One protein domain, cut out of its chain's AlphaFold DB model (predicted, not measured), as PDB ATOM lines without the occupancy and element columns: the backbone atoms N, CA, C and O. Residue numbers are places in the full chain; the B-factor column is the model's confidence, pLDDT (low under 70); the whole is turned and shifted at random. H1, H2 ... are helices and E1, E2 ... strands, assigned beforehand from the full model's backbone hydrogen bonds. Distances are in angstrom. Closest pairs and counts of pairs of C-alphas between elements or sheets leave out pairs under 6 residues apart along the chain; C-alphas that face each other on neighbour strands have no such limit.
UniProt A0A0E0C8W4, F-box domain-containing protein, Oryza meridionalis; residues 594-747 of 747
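This is residues 594 to 747 of the 747 residues of the protein "F-box domain-containing protein" of Oryza meridionalis (UniProt A0A0E0C8W4). Two twisted four-stranded sheets lie face to face as a sandwich with crossed strands, coming together along the edges E5 and E6, while H2 caps one end across both sheets. Short H1 sits at the opposite pair of edges, E2 and E3. The printed part has 154 residues, with eight named strands and two named helices in the order E1 E2 H1 E3 E4 E5 E6 E7 E8 H2. Both sheets are antiparallel, in the orders E2 - E1 - E4 - E5 and E3 - E8 - E7 - E6, and the class is mostly strand. The whole is compact, with a radius of gyration of the C-alphas of 15.7 A and spans of 45 by 37 by 29 A.

In the first sheet are E2, residues 609 to 616, 20.8 A; E1, residues 596 to 603, 23.0 A, beginning at C-alpha 596 (314.975, 271.200, 263.816); E4, residues 645 to 654, 29.7 A; and E5, residues 664 to 673, 26.4 A. In the second are E3, residues 628 to 632, 13.7 A; E8, residues 718 to 728, 29.6 A, which bends by 51 degrees at residue 721; E7, residues 704 to 713, 29.8 A; and E6, residues 685 to 693, 27.6 A. H1 is residues 617 to 620, 5.3 A. H2 is residues 735 to 746, 15.7 A, ending at C-alpha 746 (319.430, 267.554, 256.748).

In the first sheet, these backbone atoms are within hydrogen-bond range: N 599 and O 651 of the neighbours E1 and E4 at 2.8 A, N 613 and O 600 of the hairpin E1 and E2 at 3.0 A, and N 648 and O 670 of the hairpin E4 and E5 at 2.8 A. The sandwich, two sheets face to face, sets strands at 57 degrees and the facing parts 9.0 A centre to centre. The closest C-alphas of E5 and E6 are Ala 672 and Ala 690, 4.7 A; E2 and E3 are only just apart, at 8.1 A. E6, E7 and E8 form a meander, each strand the antiparallel neighbour of the one before, with N 708 and O 690 at 2.9 A and N 709 and O 723 at 2.7 A; N 629 and O 724 of E3 and E8 are at 2.8 A. H2 is on the first sheet at a height over the sheet of 8.8 A, over E4 and across the strands at 78 degrees on the local plane; the closest C-alphas are Arg 654 and Leu 746, 6.4 A. H2 is also on the second sheet, over E8. H1 only grazes the first sheet, and is on the second at a height over the sheet of 4.8 A, over none of its strands. In H2, 7 of 8 O i to N i+4 pairs are within range; H1 is too short for one.

The two C-alphas farthest apart, Gly 659 and Gly 682, are 52.9 A apart. The printed part has no cut, and the chain ends at Leu 747. The links E3 to E4 and E5 to E6 are long. The mean pLDDT of the printed part is 70.5, and 68 residues are under 70, among them 655 to 663, 673 to 688 and 692 to 705.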
ATOM      1  N   ASP A 594     317.175 271.798 268.850       85.62
ATOM      2  CA  ASP A 594     317.160 273.249 268.621       85.62
ATOM      3  C   ASP A 594     317.336 273.620 267.141       85.62
ATOM      4  O   ASP A 594     316.876 274.677 266.712       85.62
ATOM      5  N   ASP A 595     317.949 272.732 266.355       83.88
ATOM      6  CA  ASP A 595     318.239 272.948 264.939       83.88
ATOM      7  C   ASP A 595     317.137 272.391 264.026       83.88
ATOM      8  O   ASP A 595     317.286 272.409 262.805       83.88
ATOM      9  N   VAL A 596     316.042 271.858 264.583       86.94
ATOM     10  CA  VAL A 596     314.975 271.200 263.816       86.94
ATOM     11  C   VAL A 596     313.639 271.891 264.041       86.94
ATOM     12  O   VAL A 596     313.177 272.086 265.166       86.94
ATOM     13  N   THR A 597     312.973 272.197 262.935       89.00
ATOM     14  CA  THR A 597     311.608 272.721 262.902       89.00
ATOM     15  C   THR A 597     310.753 271.788 262.060       89.00
ATOM     16  O   THR A 597     311.189 271.338 261.006       89.00
ATOM     17  N   PHE A 598     309.538 271.490 262.499       89.88
ATOM     18  CA  PHE A 598     308.592 270.690 261.732       89.88
ATOM     19  C   PHE A 598     307.510 271.585 261.151       89.88
ATOM     20  O   PHE A 598     306.931 272.390 261.876       89.88
ATOM     21  N   ALA A 599     307.237 271.429 259.861       89.19
ATOM     22  CA  ALA A 599     306.053 271.958 259.205       89.19
ATOM     23  C   ALA A 599     305.049 270.816 259.016       89.19
ATOM     24  O   ALA A 599     305.419 269.733 258.558       89.19
ATOM     25  N   ILE A 600     303.802 271.045 259.413       88.25
ATOM     26  CA  ILE A 600     302.710 270.083 259.278       88.25
ATOM     27  C   ILE A 600     301.584 270.769 258.517       88.25
ATOM     28  O   ILE A 600     301.040 271.769 258.989       88.25
ATOM     29  N   ASP A 601     301.244 270.208 257.362       87.81
ATOM     30  CA  ASP A 601     300.096 270.597 256.552       87.81
ATOM     31  C   ASP A 601     299.028 269.504 256.627       87.81
ATOM     32  O   ASP A 601     299.310 268.321 256.423       87.81
ATOM     33  N   ILE A 602     297.792 269.901 256.897       84.38
ATOM     34  CA  ILE A 602     296.626 269.028 256.968       84.38
ATOM     35  C   ILE A 602     295.632 269.500 255.918       84.38
ATOM     36  O   ILE A 602     295.140 270.630 255.962       84.38
ATOM     37  N   PHE A 603     295.310 268.610 254.991       81.50
ATOM     38  CA  PHE A 603     294.377 268.852 253.903       81.50
ATOM     39  C   PHE A 603     293.075 268.097 254.160       81.50
ATOM     40  O   PHE A 603     293.079 266.888 254.430       81.50
ATOM     41  N   ALA A 604     291.955 268.804 254.036       71.81
ATOM     42  CA  ALA A 604     290.638 268.184 254.026       71.81
ATOM     43  C   ALA A 604     290.479 267.276 252.799       71.81
ATOM     44  O   ALA A 604     291.219 267.366 251.816       71.81
ATOM     45  N   ALA A 605     289.443 266.436 252.820       65.62
ATOM     46  CA  ALA A 605     289.089 265.581 251.684       65.62
ATOM     47  C   ALA A 605     288.822 266.370 250.385       65.62
ATOM     48  O   ALA A 605     288.949 265.812 249.298       65.62
ATOM     49  N   SER A 606     288.474 267.660 250.488       64.06
ATOM     50  CA  SER A 606     288.300 268.576 249.354       64.06
ATOM     51  C   SER A 606     289.611 268.962 248.657       64.06
ATOM     52  O   SER A 606     289.568 269.562 247.587       64.06
ATOM     53  N   GLY A 607     290.769 268.640 249.247       63.56
ATOM     54  CA  GLY A 607     292.089 269.075 248.781       63.56
ATOM     55  C   GLY A 607     292.469 270.491 249.225       63.56
ATOM     56  O   GLY A 607     293.586 270.930 248.960       63.56
ATOM     57  N   GLU A 608     291.580 271.203 249.923       68.19
ATOM     58  CA  GLU A 608     291.902 272.497 250.522       68.19
ATOM     59  C   GLU A 608     292.758 272.315 251.782       68.19
ATOM     60  O   GLU A 608     292.519 271.422 252.601       68.19
ATOM     61  N   ASN A 609     293.765 273.177 251.937       71.00
ATOM     62  CA  ASN A 609     294.610 273.196 253.126       71.00
ATOM     63  C   ASN A 609     293.793 273.710 254.316       71.00
ATOM     64  O   ASN A 609     293.450 274.889 254.382       71.00
ATOM     65  N   THR A 610     293.456 272.810 255.233       73.31
ATOM     66  CA  THR A 610     292.641 273.108 256.412       73.31
ATOM     67  C   THR A 610     293.482 273.719 257.520       73.31
ATOM     68  O   THR A 610     293.024 274.613 258.229       73.31
ATOM     69  N   LEU A 611     294.711 273.230 257.692       80.44
ATOM     70  CA  LEU A 611     295.599 273.695 258.742       80.44
ATOM     71  C   LEU A 611     297.054 273.480 258.337       80.44
ATOM     72  O   LEU A 611     297.484 272.352 258.135       80.44
ATOM     73  N   SER A 612     297.825 274.562 258.318       84.44
ATOM     74  CA  SER A 612     299.279 274.522 258.172       84.44
ATOM     75  C   SER A 612     299.922 275.210 259.362       84.44
ATOM     76  O   SER A 612     299.498 276.298 259.766       84.44
ATOM     77  N   PHE A 613     300.927 274.576 259.957       85.12
ATOM     78  CA  PHE A 613     301.688 275.187 261.033       85.12
ATOM     79  C   PHE A 613     303.124 274.704 261.103       85.12
ATOM     80  O   PHE A 613     303.474 273.622 260.642       85.12
ATOM     81  N   VAL A 614     303.944 275.520 261.761       86.75
ATOM     82  CA  VAL A 614     305.346 275.230 262.039       86.75
ATOM     83  C   VAL A 614     305.552 275.155 263.547       86.75
ATOM     84  O   VAL A 614     304.990 275.960 264.295       86.75
ATOM     85  N   VAL A 615     306.344 274.187 264.000       86.88
ATOM     86  CA  VAL A 615     306.681 273.997 265.411       86.88
ATOM     87  C   VAL A 615     308.148 273.606 265.574       86.88
ATOM     88  O   VAL A 615     308.655 272.750 264.851       86.88
ATOM     89  N   ALA A 616     308.851 274.234 266.516       87.00
ATOM     90  CA  ALA A 616     310.219 273.840 266.839       87.00
ATOM     91  C   ALA A 616     310.217 272.485 267.558       87.00
ATOM     92  O   ALA A 616     309.414 272.258 268.467       87.00
ATOM     93  N   ALA A 617     311.133 271.588 267.185       85.94
ATOM     94  CA  ALA A 617     311.167 270.232 267.728       85.94
ATOM     95  C   ALA A 617     311.342 270.227 269.257       85.94
ATOM     96  O   ALA A 617     310.708 269.439 269.952       85.94
ATOM     97  N   ARG A 618     312.138 271.159 269.795       85.94
ATOM     98  CA  ARG A 618     312.337 271.333 271.244       85.94
ATOM     99  C   ARG A 618     311.060 271.693 272.015       85.94
ATOM    100  O   ARG A 618     310.947 271.342 273.184       85.94
ATOM    101  N   ASP A 619     310.132 272.404 271.375       84.25
ATOM    102  CA  ASP A 619     308.924 272.922 272.021       84.25
ATOM    103  C   ASP A 619     307.795 271.882 271.961       84.25
ATOM    104  O   ASP A 619     306.949 271.833 272.850       84.25
ATOM    105  N   ALA A 620     307.813 271.018 270.939       80.69
ATOM    106  CA  ALA A 620     306.833 269.952 270.750       80.69
ATOM    107  C   ALA A 620     307.245 268.603 271.357       80.69
ATOM    108  O   ALA A 620     306.426 267.690 271.382       80.69
ATOM    109  N   ILE A 621     308.498 268.413 271.793       83.19
ATOM    110  CA  ILE A 621     308.977 267.097 272.251       83.19
ATOM    111  C   ILE A 621     308.151 266.589 273.443       83.19
ATOM    112  O   ILE A 621     307.998 267.255 274.470       83.19
ATOM    113  N   ALA A 622     307.626 265.370 273.324       74.75
ATOM    114  CA  ALA A 622     306.857 264.748 274.388       74.75
ATOM    115  C   ALA A 622     307.772 264.382 275.569       74.75
ATOM    116  O   ALA A 622     308.916 263.950 275.407       74.75
ATOM    117  N   LYS A 623     307.242 264.452 276.797       73.31
ATOM    118  CA  LYS A 623     307.957 264.062 278.034       73.31
ATOM    119  C   LYS A 623     308.123 262.538 278.185       73.31
ATOM    120  O   LYS A 623     308.177 262.021 279.296       73.31
ATOM    121  N   THR A 624     308.178 261.810 277.072       59.38
ATOM    122  CA  THR A 624     308.310 260.351 276.999       59.38
ATOM    123  C   THR A 624     309.762 259.903 276.818       59.38
ATOM    124  O   THR A 624     310.058 258.717 276.963       59.38
ATOM    125  N   GLY A 625     310.679 260.831 276.510       67.06
ATOM    126  CA  GLY A 625     312.082 260.516 276.209       67.06
ATOM    127  C   GLY A 625     312.262 259.762 274.885       67.06
ATOM    128  O   GLY A 625     313.280 259.104 274.672       67.06
ATOM    129  N   ARG A 626     311.255 259.818 274.010       76.88
ATOM    130  CA  ARG A 626     311.230 259.195 272.683       76.88
ATOM    131  C   ARG A 626     311.165 260.267 271.607       76.88
ATOM    132  O   ARG A 626     310.818 261.407 271.902       76.88
ATOM    133  N   PHE A 627     311.479 259.898 270.368       80.44
ATOM    134  CA  PHE A 627     311.322 260.775 269.209       80.44
ATOM    135  C   PHE A 627     309.838 260.892 268.821       80.44
ATOM    136  O   PHE A 627     309.374 260.355 267.814       80.44
ATOM    137  N   GLN A 628     309.090 261.538 269.707       83.69
ATOM    138  CA  GLN A 628     307.653 261.735 269.657       83.69
ATOM    139  C   GLN A 628     307.359 263.181 270.046       83.69
ATOM    140  O   GLN A 628     307.897 263.690 271.030       83.69
ATOM    141  N   PHE A 629     306.478 263.813 269.291       86.75
ATOM    142  CA  PHE A 629     306.117 265.211 269.415       86.75
ATOM    143  C   PHE A 629     304.615 265.348 269.589       86.75
ATOM    144  O   PHE A 629     303.838 264.538 269.088       86.75
ATOM    145  N   GLU A 630     304.220 266.376 270.318       85.88
ATOM    146  CA  GLU A 630     302.853 266.646 270.707       85.88
ATOM    147  C   GLU A 630     302.572 268.141 270.562       85.88
ATOM    148  O   GLU A 630     303.302 268.976 271.093       85.88
ATOM    149  N   VAL A 631     301.510 268.474 269.832       86.12
ATOM    150  CA  VAL A 631     301.086 269.854 269.588       86.12
ATOM    151  C   VAL A 631     299.609 269.983 269.916       86.12
ATOM    152  O   VAL A 631     298.773 269.262 269.368       86.12
ATOM    153  N   ASP A 632     299.306 270.913 270.814       85.38
ATOM    154  CA  ASP A 632     297.946 271.318 271.153       85.38
ATOM    155  C   ASP A 632     297.426 272.321 270.110       85.38
ATOM    156  O   ASP A 632     298.089 273.309 269.774       85.38
ATOM    157  N   LEU A 633     296.249 272.030 269.564       81.12
ATOM    158  CA  LEU A 633     295.586 272.762 268.489       81.12
ATOM    159  C   LEU A 633     294.198 273.271 268.900       81.12
ATOM    160  O   LEU A 633     293.541 273.925 268.090       81.12
ATOM    161  N   THR A 634     293.791 273.072 270.158       75.06
ATOM    162  CA  THR A 634     292.505 273.528 270.719       75.06
ATOM    163  C   THR A 634     292.225 275.015 270.472       75.06
ATOM    164  O   THR A 634     291.083 275.407 270.260       75.06
ATOM    165  N   GLY A 635     293.262 275.859 270.423       65.94
ATOM    166  CA  GLY A 635     293.135 277.294 270.144       65.94
ATOM    167  C   GLY A 635     293.033 277.689 268.663       65.94
ATOM    168  O   GLY A 635     292.911 278.878 268.373       65.94
ATOM    169  N   ARG A 636     293.136 276.742 267.718       68.19
ATOM    170  CA  ARG A 636     293.205 277.021 266.267       68.19
ATOM    171  C   ARG A 636     291.919 276.708 265.499       68.19
ATOM    172  O   ARG A 636     291.852 277.053 264.325       68.19
ATOM    173  N   ASN A 637     290.913 276.115 266.150       62.72
ATOM    174  CA  ASN A 637     289.567 275.859 265.610       62.72
ATOM    175  C   ASN A 637     289.556 275.268 264.182       62.72
ATOM    176  O   ASN A 637     288.772 275.689 263.332       62.72
ATOM    177  N   ALA A 638     290.437 274.303 263.904       65.62
ATOM    178  CA  ALA A 638     290.501 273.653 262.599       65.62
ATOM    179  C   ALA A 638     289.448 272.537 262.510       65.62
ATOM    180  O   ALA A 638     289.635 271.446 263.053       65.62
ATOM    181  N   ALA A 639     288.338 272.816 261.826       64.06
ATOM    182  CA  ALA A 639     287.339 271.813 261.476       64.06
ATOM    183  C   ALA A 639     287.754 271.119 260.173       64.06
ATOM    184  O   ALA A 639     287.781 271.743 259.114       64.06
ATOM    185  N   VAL A 640     288.073 269.823 260.235       62.47
ATOM    186  CA  VAL A 640     288.479 269.053 259.039       62.47
ATOM    187  C   VAL A 640     287.267 268.483 258.280       62.47
ATOM    188  O   VAL A 640     287.394 267.942 257.181       62.47
ATOM    189  N   GLY A 641     286.064 268.662 258.835       59.91
ATOM    190  CA  GLY A 641     284.794 268.344 258.192       59.91
ATOM    191  C   GLY A 641     284.558 266.845 257.935       59.91
ATOM    192  O   GLY A 641     285.400 265.980 258.219       59.91
ATOM    193  N   PRO A 642     283.373 266.489 257.411       56.03
ATOM    194  CA  PRO A 642     283.053 265.121 257.029       56.03
ATOM    195  C   PRO A 642     283.700 264.785 255.676       56.03
ATOM    196  O   PRO A 642     283.215 265.174 254.620       56.03
ATOM    197  N   GLY A 643     284.802 264.040 255.710       61.47
ATOM    198  CA  GLY A 643     285.437 263.434 254.537       61.47
ATOM    199  C   GLY A 643     285.680 261.941 254.750       61.47
ATOM    200  O   GLY A 643     285.535 261.457 255.875       61.47
ATOM    201  N   GLU A 644     286.039 261.207 253.693       63.09
ATOM    202  CA  GLU A 644     286.473 259.801 253.806       63.09
ATOM    203  C   GLU A 644     287.918 259.688 254.315       63.09
ATOM    204  O   GLU A 644     288.229 258.820 255.135       63.09
ATOM    205  N   PHE A 645     288.785 260.608 253.884       65.06
ATOM    206  CA  PHE A 645     290.205 260.650 254.229       65.06
ATOM    207  C   PHE A 645     290.677 262.089 254.441       65.06
ATOM    208  O   PHE A 645     290.158 263.010 253.811       65.06
ATOM    209  N   TRP A 646     291.682 262.269 255.290       75.31
ATOM    210  CA  TRP A 646     292.440 263.513 255.441       75.31
ATOM    211  C   TRP A 646     293.862 263.276 254.946       75.31
ATOM    212  O   TRP A 646     294.396 262.197 255.189       75.31
ATOM    213  N   SER A 647     294.475 264.237 254.255       79.88
ATOM    214  CA  SER A 647     295.891 264.128 253.876       79.88
ATOM    215  C   SER A 647     296.733 264.886 254.883       79.88
ATOM    216  O   SER A 647     296.398 266.016 255.234       79.88
ATOM    217  N   VAL A 648     297.826 264.287 255.332       84.94
ATOM    218  CA  VAL A 648     298.826 264.955 256.155       84.94
ATOM    219  C   VAL A 648     300.156 264.936 255.443       84.94
ATOM    220  O   VAL A 648     300.619 263.882 255.014       84.94
ATOM    221  N   ARG A 649     300.777 266.109 255.381       87.69
ATOM    222  CA  ARG A 649     302.159 266.258 254.968       87.69
ATOM    223  C   ARG A 649     302.979 266.761 256.143       87.69
ATOM    224  O   ARG A 649     302.681 267.804 256.721       87.69
ATOM    225  N   TRP A 650     304.007 266.006 256.497       89.31
ATOM    226  CA  TRP A 650     304.967 266.356 257.533       89.31
ATOM    227  C   TRP A 650     306.331 266.590 256.891       89.31
ATOM    228  O   TRP A 650     306.891 265.708 256.241       89.31
ATOM    229  N   THR A 651     306.884 267.780 257.099       88.44
ATOM    230  CA  THR A 651     308.192 268.185 256.586       88.44
ATOM    231  C   THR A 651     309.106 268.586 257.740       88.44
ATOM    232  O   THR A 651     308.718 269.360 258.617       88.44
ATOM    233  N   ALA A 652     310.334 268.075 257.749       87.31
ATOM    234  CA  ALA A 652     311.389 268.493 258.664       87.31
ATOM    235  C   ALA A 652     312.288 269.541 257.996       87.31
ATOM    236  O   ALA A 652     312.691 269.394 256.845       87.31
ATOM    237  N   LEU A 653     312.599 270.602 258.733       86.19
ATOM    238  CA  LEU A 653     313.372 271.758 258.290       86.19
ATOM    239  C   LEU A 653     314.539 271.974 259.246       86.19
ATOM    240  O   LEU A 653     314.356 271.970 260.467       86.19
ATOM    241  N   ARG A 654     315.725 272.244 258.703       82.31
ATOM    242  CA  ARG A 654     316.860 272.682 259.520       82.31
ATOM    243  C   ARG A 654     316.751 274.176 259.837       82.31
ATOM    244  O   ARG A 654     316.742 275.011 258.932       82.31
ATOM    245  N   ALA A 655     316.694 274.522 261.117       67.31
ATOM    246  CA  ALA A 655     316.763 275.897 261.591       67.31
ATOM    247  C   ALA A 655     318.216 276.405 261.517       67.31
ATOM    248  O   ALA A 655     319.135 275.720 261.957       67.31
ATOM    249  N   GLY A 656     318.441 277.611 260.974       57.72
ATOM    250  CA  GLY A 656     319.697 278.345 261.209       57.72
ATOM    251  C   GLY A 656     320.595 278.704 260.017       57.72
ATOM    252  O   GLY A 656     321.675 279.236 260.255       57.72
ATOM    253  N   LEU A 657     320.196 278.515 258.755       49.69
ATOM    254  CA  LEU A 657     320.953 279.069 257.616       49.69
ATOM    255  C   LEU A 657     320.307 280.359 257.102       49.69
ATOM    256  O   LEU A 657     319.451 280.354 256.223       49.69
ATOM    257  N   ILE A 658     320.740 281.493 257.657       43.25
ATOM    258  CA  ILE A 658     320.481 282.806 257.057       43.25
ATOM    259  C   ILE A 658     321.217 282.839 255.707       43.25
ATOM    260  O   ILE A 658     322.444 282.824 255.676       43.25
ATOM    261  N   GLY A 659     320.473 282.871 254.597       44.97
ATOM    262  CA  GLY A 659     321.021 283.110 253.253       44.97
ATOM    263  C   GLY A 659     321.217 281.890 252.343       44.97
ATOM    264  O   GLY A 659     321.628 282.080 251.203       44.97
ATOM    265  N   PHE A 660     320.880 280.671 252.780       44.34
ATOM    266  CA  PHE A 660     320.795 279.486 251.908       44.34
ATOM    267  C   PHE A 660     319.370 278.922 251.918       44.34
ATOM    268  O   PHE A 660     318.641 279.107 252.892       44.34
ATOM    269  N   ALA A 661     318.957 278.259 250.832       49.22
ATOM    270  CA  ALA A 661     317.649 277.609 250.763       49.22
ATOM    271  C   ALA A 661     317.498 276.627 251.943       49.22
ATOM    272  O   ALA A 661     318.421 275.843 252.183       49.22
ATOM    273  N   PRO A 662     316.389 276.677 252.708       56.44
ATOM    274  CA  PRO A 662     316.190 275.775 253.831       56.44
ATOM    275  C   PRO A 662     316.189 274.339 253.309       56.44
ATOM    276  O   PRO A 662     315.367 273.986 252.465       56.44
ATOM    277  N   LEU A 663     317.128 273.524 253.793       67.62
ATOM    278  CA  LEU A 663     317.134 272.100 253.490       67.62
ATOM    279  C   LEU A 663     315.903 271.495 254.178       67.62
ATOM    280  O   LEU A 663     315.778 271.548 255.407       67.62
ATOM    281  N   ALA A 664     314.963 271.033 253.359       77.06
ATOM    282  CA  ALA A 664     313.657 270.541 253.764       77.06
ATOM    283  C   ALA A 664     313.513 269.093 253.314       77.06
ATOM    284  O   ALA A 664     313.841 268.756 252.177       77.06
ATOM    285  N   VAL A 665     313.015 268.250 254.208       81.44
ATOM    286  CA  VAL A 665     312.856 266.820 253.958       81.44
ATOM    287  C   VAL A 665     311.421 266.463 254.257       81.44
ATOM    288  O   VAL A 665     310.929 266.689 255.364       81.44
ATOM    289  N   GLU A 666     310.735 265.929 253.257       83.75
ATOM    290  CA  GLU A 666     309.409 265.373 253.453       83.75
ATOM    291  C   GLU A 666     309.534 264.061 254.227       83.75
ATOM    292  O   GLU A 666     310.126 263.090 253.760       83.75
ATOM    293  N   MET A 667     309.019 264.068 255.450       79.38
ATOM    294  CA  MET A 667     309.033 262.920 256.352       79.38
ATOM    295  C   MET A 667     307.859 261.987 256.069       79.38
ATOM    296  O   MET A 667     307.939 260.788 256.320       79.38
ATOM    297  N   MET A 668     306.749 262.549 255.592       84.12
ATOM    298  CA  MET A 668     305.531 261.816 255.286       84.12
ATOM    299  C   MET A 668     304.613 262.660 254.400       84.12
ATOM    300  O   MET A 668     304.394 263.834 254.697       84.12
ATOM    301  N   ASP A 669     303.990 262.008 253.422       86.00
ATOM    302  CA  ASP A 669     302.714 262.401 252.821       86.00
ATOM    303  C   ASP A 669     301.784 261.181 252.861       86.00
ATOM    304  O   ASP A 669     302.049 260.147 252.240       86.00
ATOM    305  N   ALA A 670     300.746 261.244 253.695       80.56
ATOM    306  CA  ALA A 670     299.890 260.097 253.973       80.56
ATOM    307  C   ALA A 670     298.421 260.482 254.143       80.56
ATOM    308  O   ALA A 670     298.076 261.571 254.598       80.56
ATOM    309  N   LYS A 671     297.539 259.528 253.830       79.81
ATOM    310  CA  LYS A 671     296.090 259.675 253.994       79.81
ATOM    311  C   LYS A 671     295.615 258.971 255.265       79.81
ATOM    312  O   LYS A 671     295.726 257.751 255.380       79.81
ATOM    313  N   ALA A 672     295.045 259.724 256.200       72.31
ATOM    314  CA  ALA A 672     294.411 259.220 257.414       72.31
ATOM    315  C   ALA A 672     292.922 258.910 257.156       72.31
ATOM    316  O   ALA A 672     292.190 259.793 256.698       72.31
ATOM    317  N   PRO A 673     292.418 257.697 257.456       66.88
ATOM    318  CA  PRO A 673     290.999 257.378 257.313       66.88
ATOM    319  C   PRO A 673     290.155 258.151 258.332       66.88
ATOM    320  O   PRO A 673     290.253 257.937 259.543       66.88
ATOM    321  N   ALA A 674     289.246 258.995 257.859       64.31
ATOM    322  CA  ALA A 674     288.392 259.800 258.730       64.31
ATOM    323  C   ALA A 674     287.282 258.967 259.409       64.31
ATOM    324  O   ALA A 674     286.692 259.390 260.401       64.31
ATOM    325  N   ALA A 675     287.018 257.747 258.921       59.62
ATOM    326  CA  ALA A 675     286.091 256.797 259.544       59.62
ATOM    327  C   ALA A 675     286.556 256.293 260.926       59.62
ATOM    328  O   ALA A 675     285.719 255.854 261.717       59.62
ATOM    329  N   ARG A 676     287.869 256.354 261.216       55.59
ATOM    330  CA  ARG A 676     288.457 255.931 262.501       55.59
ATOM    331  C   ARG A 676     288.307 256.976 263.608       55.59
ATOM    332  O   ARG A 676     288.237 256.586 264.764       55.59
ATOM    333  N   ALA A 677     288.119 258.251 263.256       52.91
ATOM    334  CA  ALA A 677     287.849 259.353 264.187       52.91
ATOM    335  C   ALA A 677     286.405 259.329 264.743       52.91
ATOM    336  O   ALA A 677     285.730 260.354 264.812       52.91
ATOM    337  N   ARG A 678     285.880 258.144 265.078       51.28
ATOM    338  CA  ARG A 678     284.586 257.980 265.750       51.28
ATOM    339  C   ARG A 678     284.827 257.740 267.232       51.28
ATOM    340  O   ARG A 678     285.616 256.871 267.590       51.28
ATOM    341  N   ALA A 679     284.106 258.466 268.079       49.00
ATOM    342  CA  ALA A 679     284.075 258.200 269.506       49.00
ATOM    343  C   ALA A 679     283.637 256.751 269.768       49.00
ATOM    344  O   ALA A 679     282.507 256.356 269.466       49.00
ATOM    345  N   LEU A 680     284.536 255.944 270.323       38.81
ATOM    346  CA  LEU A 680     284.195 254.627 270.840       38.81
ATOM    347  C   LEU A 680     283.638 254.816 272.254       38.81
ATOM    348  O   LEU A 680     284.314 255.356 273.122       38.81
ATOM    349  N   PHE A 681     282.402 254.361 272.472       36.75
ATOM    350  CA  PHE A 681     281.720 254.322 273.774       36.75
ATOM    351  C   PHE A 681     281.511 255.687 274.458       36.75
ATOM    352  O   PHE A 681     282.129 255.991 275.470       36.75
ATOM    353  N   GLY A 682     280.574 256.496 273.950       41.00
ATOM    354  CA  GLY A 682     279.967 257.601 274.714       41.00
ATOM    355  C   GLY A 682     280.888 258.764 275.115       41.00
ATOM    356  O   GLY A 682     280.457 259.620 275.884       41.00
ATOM    357  N   GLY A 683     282.127 258.811 274.616       46.94
ATOM    358  CA  GLY A 683     283.024 259.963 274.740       46.94
ATOM    359  C   GLY A 683     282.781 261.012 273.648       46.94
ATOM    360  O   GLY A 683     282.240 260.701 272.593       46.94
ATOM    361  N   ALA A 684     283.184 262.260 273.894       54.19
ATOM    362  CA  ALA A 684     283.126 263.348 272.910       54.19
ATOM    363  C   ALA A 684     284.360 263.406 271.985       54.19
ATOM    364  O   ALA A 684     284.393 264.230 271.074       54.19
ATOM    365  N   THR A 685     285.357 262.543 272.209       58.69
ATOM    366  CA  THR A 685     286.654 262.548 271.524       58.69
ATOM    367  C   THR A 685     286.907 261.240 270.768       58.69
ATOM    368  O   THR A 685     286.506 260.155 271.199       58.69
ATOM    369  N   GLY A 686     287.545 261.337 269.605       63.84
ATOM    370  CA  GLY A 686     287.937 260.222 268.747       63.84
ATOM    371  C   GLY A 686     289.350 260.418 268.205       63.84
ATOM    372  O   GLY A 686     289.803 261.544 268.026       63.84
ATOM    373  N   GLU A 687     290.050 259.321 267.927       69.31
ATOM    374  CA  GLU A 687     291.423 259.352 267.411       69.31
ATOM    375  C   GLU A 687     291.482 258.765 265.994       69.31
ATOM    376  O   GLU A 687     290.821 257.775 265.679       69.31
ATOM    377  N   THR A 688     292.291 259.359 265.121       67.88
ATOM    378  CA  THR A 688     292.661 258.765 263.827       67.88
ATOM    379  C   THR A 688     294.154 258.918 263.590       67.88
ATOM    380  O   THR A 688     294.783 259.798 264.162       67.88
ATOM    381  N   TRP A 689     294.748 258.052 262.778       72.88
ATOM    382  CA  TRP A 689     296.187 258.059 262.542       72.88
ATOM    383  C   TRP A 689     296.538 257.657 261.113       72.88
ATOM    384  O   TRP A 689     295.777 256.955 260.435       72.88
ATOM    385  N   ALA A 690     297.713 258.100 260.677       70.06
ATOM    386  CA  ALA A 690     298.365 257.712 259.440       70.06
ATOM    387  C   ALA A 690     299.797 257.256 259.733       70.06
ATOM    388  O   ALA A 690     300.492 257.837 260.564       70.06
ATOM    389  N   THR A 691     300.227 256.220 259.023       72.12
ATOM    390  CA  THR A 691     301.591 255.686 259.063       72.12
ATOM    391  C   THR A 691     302.139 255.627 257.648       72.12
ATOM    392  O   THR A 691     301.393 255.335 256.712       72.12
ATOM    393  N   GLY A 692     303.429 255.891 257.482       69.56
ATOM    394  CA  GLY A 692     304.075 255.936 256.176       69.56
ATOM    395  C   GLY A 692     305.549 255.562 256.290       69.56
ATOM    396  O   GLY A 692     306.171 255.879 257.305       69.56
ATOM    397  N   PRO A 693     306.119 254.866 255.297       67.62
ATOM    398  CA  PRO A 693     307.536 254.535 255.311       67.62
ATOM    399  C   PRO A 693     308.370 255.814 255.199       67.62
ATOM    400  O   PRO A 693     308.082 256.673 254.366       67.62
ATOM    401  N   LEU A 694     309.412 255.930 256.020       65.56
ATOM    402  CA  LEU A 694     310.427 256.961 255.827       65.56
ATOM    403  C   LEU A 694     311.397 256.519 254.727       65.56
ATOM    404  O   LEU A 694     311.669 255.318 254.602       65.56
ATOM    405  N   PRO A 695     311.956 257.457 253.942       57.66
ATOM    406  CA  PRO A 695     313.052 257.135 253.042       57.66
ATOM    407  C   PRO A 695     314.173 256.474 253.855       57.66
ATOM    408  O   PRO A 695     314.562 256.959 254.918       57.66
ATOM    409  N   ALA A 696     314.640 255.306 253.411       52.31
ATOM    410  CA  ALA A 696     315.653 254.562 254.144       52.31
ATOM    411  C   ALA A 696     317.007 255.282 254.022       52.31
ATOM    412  O   ALA A 696     317.434 255.562 252.900       52.31
ATOM    413  N   PRO A 697     317.727 255.534 255.132       45.53
ATOM    414  CA  PRO A 697     319.153 255.817 255.055       45.53
ATOM    415  C   PRO A 697     319.798 254.575 254.447       45.53
ATOM    416  O   PRO A 697     319.569 253.471 254.945       45.53
ATOM    417  N   GLY A 698     320.536 254.713 253.348       42.03
ATOM    418  CA  GLY A 698     321.138 253.579 252.646       42.03
ATOM    419  C   GLY A 698     322.159 252.829 253.511       42.03
ATOM    420  O   GLY A 698     323.340 253.118 253.421       42.03
ATOM    421  N   CYS A 699     321.695 251.929 254.387       32.34
ATOM    422  CA  CYS A 699     322.383 250.786 254.997       32.34
ATOM    423  C   CYS A 699     321.503 250.173 256.114       32.34
ATOM    424  O   CYS A 699     321.427 250.704 257.218       32.34
ATOM    425  N   GLY A 700     320.913 248.997 255.858       38.66
ATOM    426  CA  GLY A 700     320.596 248.003 256.899       38.66
ATOM    427  C   GLY A 700     319.228 248.062 257.605       38.66
ATOM    428  O   GLY A 700     319.099 248.562 258.717       38.66
ATOM    429  N   GLY A 701     318.240 247.363 257.037       41.84
ATOM    430  CA  GLY A 701     317.479 246.310 257.739       41.84
ATOM    431  C   GLY A 701     316.342 246.652 258.717       41.84
ATOM    432  O   GLY A 701     315.634 245.727 259.112       41.84
ATOM    433  N   ALA A 702     316.108 247.906 259.112       45.91
ATOM    434  CA  ALA A 702     314.914 248.271 259.888       45.91
ATOM    435  C   ALA A 702     314.014 249.215 259.084       45.91
ATOM    436  O   ALA A 702     314.443 250.306 258.719       45.91
ATOM    437  N   THR A 703     312.766 248.810 258.829       54.47
ATOM    438  CA  THR A 703     311.746 249.712 258.285       54.47
ATOM    439  C   THR A 703     311.436 250.769 259.341       54.47
ATOM    440  O   THR A 703     310.892 250.476 260.410       54.47
ATOM    441  N   VAL A 704     311.882 251.992 259.072       65.00
ATOM    442  CA  VAL A 704     311.560 253.158 259.884       65.00
ATOM    443  C   VAL A 704     310.300 253.778 259.285       65.00
ATOM    444  O   VAL A 704     310.222 254.004 258.080       65.00
ATOM    445  N   GLU A 705     309.297 254.009 260.118       69.56
ATOM    446  CA  GLU A 705     307.986 254.514 259.724       69.56
ATOM    447  C   GLU A 705     307.725 255.837 260.437       69.56
ATOM    448  O   GLU A 705     307.998 255.981 261.625       69.56
ATOM    449  N   ALA A 706     307.195 256.819 259.725       77.38
ATOM    450  CA  ALA A 706     306.602 257.994 260.333       77.38
ATOM    451  C   ALA A 706     305.169 257.663 260.771       77.38
ATOM    452  O   ALA A 706     304.451 256.937 260.080       77.38
ATOM    453  N   GLU A 707     304.743 258.210 261.906       79.19
ATOM    454  CA  GLU A 707     303.359 258.158 262.376       79.19
ATOM    455  C   GLU A 707     302.870 259.559 262.718       79.19
ATOM    456  O   GLU A 707     303.591 260.342 263.340       79.19
ATOM    457  N   VAL A 708     301.620 259.840 262.355       78.56
ATOM    458  CA  VAL A 708     300.871 261.010 262.809       78.56
ATOM    459  C   VAL A 708     299.514 260.551 263.332       78.56
ATOM    460  O   VAL A 708     298.780 259.844 262.645       78.56
ATOM    461  N   VAL A 709     299.174 260.973 264.543       78.44
ATOM    462  CA  VAL A 709     297.929 260.703 265.259       78.44
ATOM    463  C   VAL A 709     297.216 262.026 265.518       78.44
ATOM    464  O   VAL A 709     297.809 262.990 266.004       78.44
ATOM    465  N   PHE A 710     295.929 262.054 265.221       78.00
ATOM    466  CA  PHE A 710     295.029 263.183 265.371       78.00
ATOM    467  C   PHE A 710     294.004 262.863 266.453       78.00
ATOM    468  O   PHE A 710     293.294 261.862 266.353       78.00
ATOM    469  N   GLU A 711     293.905 263.731 267.452       78.62
ATOM    470  CA  GLU A 711     292.835 263.727 268.445       78.62
ATOM    471  C   GLU A 711     291.778 264.740 268.010       78.62
ATOM    472  O   GLU A 711     292.075 265.909 267.735       78.62
ATOM    473  N   VAL A 712     290.552 264.255 267.882       77.75
ATOM    474  CA  VAL A 712     289.432 264.956 267.268       77.75
ATOM    475  C   VAL A 712     288.284 264.994 268.262       77.75
ATOM    476  O   VAL A 712     288.011 263.998 268.926       77.75
ATOM    477  N   SER A 713     287.574 266.112 268.334       75.81
ATOM    478  CA  SER A 713     286.488 266.318 269.288       75.81
ATOM    479  C   SER A 713     285.217 266.826 268.622       75.81
ATOM    480  O   SER A 713     285.253 267.561 267.630       75.81
ATOM    481  N   GLY A 714     284.082 266.416 269.185       67.94
ATOM    482  CA  GLY A 714     282.749 266.853 268.783       67.94
ATOM    483  C   GLY A 714     282.255 266.291 267.446       67.94
ATOM    484  O   GLY A 714     282.955 265.587 266.716       67.94
ATOM    485  N   GLU A 715     281.004 266.618 267.115       63.69
ATOM    486  CA  GLU A 715     280.362 266.195 265.860       63.69
ATOM    487  C   GLU A 715     280.984 266.871 264.628       63.69
ATOM    488  O   GLU A 715     281.057 266.264 263.559       63.69
ATOM    489  N   GLU A 716     281.500 268.092 264.794       62.84
ATOM    490  CA  GLU A 716     282.170 268.868 263.741       62.84
ATOM    491  C   GLU A 716     283.612 268.414 263.463       62.84
ATOM    492  O   GLU A 716     284.253 268.921 262.540       62.84
ATOM    493  N   ARG A 717     284.112 267.427 264.221       69.88
ATOM    494  CA  ARG A 717     285.470 266.882 264.104       69.88
ATOM    495  C   ARG A 717     286.549 267.964 264.189       69.88
ATOM    496  O   ARG A 717     287.386 268.104 263.293       69.88
ATOM    497  N   LEU A 718     286.522 268.723 265.279       74.06
ATOM    498  CA  LEU A 718     287.529 269.737 265.570       74.06
ATOM    499  C   LEU A 718     288.842 269.067 265.967       74.06
ATOM    500  O   LEU A 718     288.858 268.180 266.819       74.06
ATOM    501  N   LEU A 719     289.937 269.485 265.340       76.50
ATOM    502  CA  LEU A 719     291.267 268.970 265.635       76.50
ATOM    503  C   LEU A 719     291.786 269.587 266.944       76.50
ATOM    504  O   LEU A 719     292.125 270.769 266.981       76.50
ATOM    505  N   GLU A 720     291.852 268.802 268.017       79.69
ATOM    506  CA  GLU A 720     292.314 269.285 269.325       79.69
ATOM    507  C   GLU A 720     293.812 269.085 269.505       79.69
ATOM    508  O   GLU A 720     294.490 269.938 270.072       79.69
ATOM    509  N   LYS A 721     294.354 267.969 269.012       83.12
ATOM    510  CA  LYS A 721     295.741 267.598 269.281       83.12
ATOM    511  C   LYS A 721     296.335 266.793 268.144       83.12
ATOM    512  O   LYS A 721     295.671 265.944 267.556       83.12
ATOM    513  N   VAL A 722     297.615 267.018 267.873       83.69
ATOM    514  CA  VAL A 722     298.396 266.212 266.932       83.69
ATOM    515  C   VAL A 722     299.597 265.635 267.651       83.69
ATOM    516  O   VAL A 722     300.358 266.357 268.294       83.69
ATOM    517  N   ARG A 723     299.771 264.321 267.534       82.69
ATOM    518  CA  ARG A 723     300.969 263.612 267.976       82.69
ATOM    519  C   ARG A 723     301.651 263.037 266.756       82.69
ATOM    520  O   ARG A 723     300.988 262.468 265.904       82.69
ATOM    521  N   PHE A 724     302.957 263.178 266.651       84.75
ATOM    522  CA  PHE A 724     303.689 262.635 265.516       84.75
ATOM    523  C   PHE A 724     305.078 262.196 265.937       84.75
ATOM    524  O   PHE A 724     305.625 262.678 266.927       84.75
ATOM    525  N   GLY A 725     305.656 261.251 265.216       83.31
ATOM    526  CA  GLY A 725     306.954 260.717 265.583       83.31
ATOM    527  C   GLY A 725     307.468 259.689 264.602       83.31
ATOM    528  O   GLY A 725     306.817 259.338 263.620       83.31
ATOM    529  N   VAL A 726     308.671 259.212 264.896       77.06
ATOM    530  CA  VAL A 726     309.340 258.186 264.102       77.06
ATOM    531  C   VAL A 726     309.311 256.879 264.870       77.06
ATOM    532  O   VAL A 726     309.697 256.813 266.039       77.06
ATOM    533  N   MET A 727     308.857 255.830 264.204       60.69
ATOM    534  CA  MET A 727     308.746 254.485 264.722       60.69
ATOM    535  C   MET A 727     309.700 253.540 264.004       60.69
ATOM    536  O   MET A 727     309.971 253.666 262.817       60.69
ATOM    537  N   ALA A 728     310.174 252.540 264.728       57.94
ATOM    538  CA  ALA A 728     310.727 251.331 264.151       57.94
ATOM    539  C   ALA A 728     310.042 250.160 264.848       57.94
ATOM    540  O   ALA A 728     309.958 250.140 266.078       57.94
ATOM    541  N   GLN A 729     309.543 249.186 264.081       56.69
ATOM    542  CA  GLN A 729     308.943 247.966 264.640       56.69
ATOM    543  C   GLN A 729     307.775 248.263 265.613       56.69
ATOM    544  O   GLN A 729     307.711 247.706 266.713       56.69
ATOM    545  N   CYS A 730     306.874 249.175 265.223       47.53
ATOM    546  CA  CYS A 730     305.716 249.629 266.011       47.53
ATOM    547  C   CYS A 730     306.066 250.302 267.353       47.53
ATOM    548  O   CYS A 730     305.281 250.261 268.304       47.53
ATOM    549  N   ARG A 731     307.265 250.886 267.475       50.31
ATOM    550  CA  ARG A 731     307.709 251.619 268.668       50.31
ATOM    551  C   ARG A 731     308.415 252.904 268.293       50.31
ATOM    552  O   ARG A 731     309.288 252.881 267.431       50.31
ATOM    553  N   TYR A 732     308.133 253.986 269.018       64.50
ATOM    554  CA  TYR A 732     308.891 255.223 268.856       64.50
ATOM    555  C   TYR A 732     310.378 255.012 269.153       64.50
ATOM    556  O   TYR A 732     310.764 254.431 270.183       64.50
ATOM    557  N   VAL A 733     311.213 255.506 268.243       65.44
ATOM    558  CA  VAL A 733     312.670 255.431 268.360       65.44
ATOM    559  C   VAL A 733     313.180 256.345 269.480       65.44
ATOM    560  O   VAL A 733     312.446 257.181 270.022       65.44
ATOM    561  N   SER A 734     314.433 256.151 269.895       69.94
ATOM    562  CA  SER A 734     315.082 257.074 270.833       69.94
ATOM    563  C   SER A 734     315.264 258.452 270.186       69.94
ATOM    564  O   SER A 734     315.294 258.560 268.959       69.94
ATOM    565  N   ILE A 735     315.394 259.508 270.997       75.56
ATOM    566  CA  ILE A 735     315.631 260.863 270.470       75.56
ATOM    567  C   ILE A 735     316.895 260.884 269.597       75.56
ATOM    568  O   ILE A 735     316.867 261.424 268.493       75.56
ATOM    569  N   ASP A 736     317.962 260.222 270.045       76.94
ATOM    570  CA  ASP A 736     319.230 260.162 269.317       76.94
ATOM    571  C   ASP A 736     319.106 259.431 267.979       76.94
ATOM    572  O   ASP A 736     319.658 259.885 266.979       76.94
ATOM    573  N   ASP A 737     318.370 258.318 267.930       73.31
ATOM    574  CA  ASP A 737     318.171 257.568 266.687       73.31
ATOM    575  C   ASP A 737     317.309 258.349 265.687       73.31
ATOM    576  O   ASP A 737     317.611 258.354 264.492       73.31
ATOM    577  N   GLY A 738     316.288 259.067 266.163       74.19
ATOM    578  CA  GLY A 738     315.487 259.956 265.320       74.19
ATOM    579  C   GLY A 738     316.296 261.135 264.771       74.19
ATOM    580  O   GLY A 738     316.219 261.438 263.581       74.19
ATOM    581  N   LEU A 739     317.154 261.750 265.593       81.19
ATOM    582  CA  LEU A 739     318.058 262.819 265.149       81.19
ATOM    583  C   LEU A 739     319.122 262.321 264.167       81.19
ATOM    584  O   LEU A 739     319.478 263.051 263.246       81.19
ATOM    585  N   ARG A 740     319.626 261.091 264.327       77.12
ATOM    586  CA  ARG A 740     320.535 260.462 263.348       77.12
ATOM    587  C   ARG A 740     319.838 260.177 262.022       77.12
ATOM    588  O   ARG A 740     320.448 260.371 260.977       77.12
ATOM    589  N   CYS A 741     318.572 259.762 262.057       74.56
ATOM    590  CA  CYS A 741     317.767 259.603 260.849       74.56
ATOM    591  C   CYS A 741     317.624 260.946 260.119       74.56
ATOM    592  O   CYS A 741     317.940 261.034 258.938       74.56
ATOM    593  N   LEU A 742     317.271 262.015 260.841       76.44
ATOM    594  CA  LEU A 742     317.170 263.357 260.265       76.44
ATOM    595  C   LEU A 742     318.503 263.913 259.757       76.44
ATOM    596  O   LEU A 742     318.517 264.613 258.750       76.44
ATOM    597  N   GLN A 743     319.622 263.600 260.414       78.88
ATOM    598  CA  GLN A 743     320.947 264.028 259.958       78.88
ATOM    599  C   GLN A 743     321.267 263.548 258.562       78.88
ATOM    600  O   GLN A 743     321.842 264.317 257.819       78.88
ATOM    601  N   HIS A 744     320.886 262.322 258.210       73.00
ATOM    602  CA  HIS A 744     321.160 261.788 256.881       73.00
ATOM    603  C   HIS A 744     320.548 262.635 255.756       73.00
ATOM    604  O   HIS A 744     321.049 262.622 254.637       73.00
ATOM    605  N   PHE A 745     319.463 263.353 256.051       71.69
ATOM    606  CA  PHE A 745     318.744 264.150 255.065       71.69
ATOM    607  C   PHE A 745     318.969 265.660 255.217       71.69
ATOM    608  O   PHE A 745     318.821 266.401 254.248       71.69
ATOM    609  N   LEU A 746     319.287 266.130 256.428       74.44
ATOM    610  CA  LEU A 746     319.430 267.554 256.748       74.44
ATOM    611  C   LEU A 746     320.890 268.040 256.837       74.44
ATOM    612  O   LEU A 746     321.111 269.257 256.908       74.44
ATOM    613  N   LEU A 747     321.866 267.124 256.865       72.12
ATOM    614  CA  LEU A 747     323.312 267.382 256.857       72.12
ATOM    615  C   LEU A 747     323.982 266.556 255.760       72.12
ATOM    616  O   LEU A 747     324.928 267.109 255.157       72.12
TER     617      LEU A 747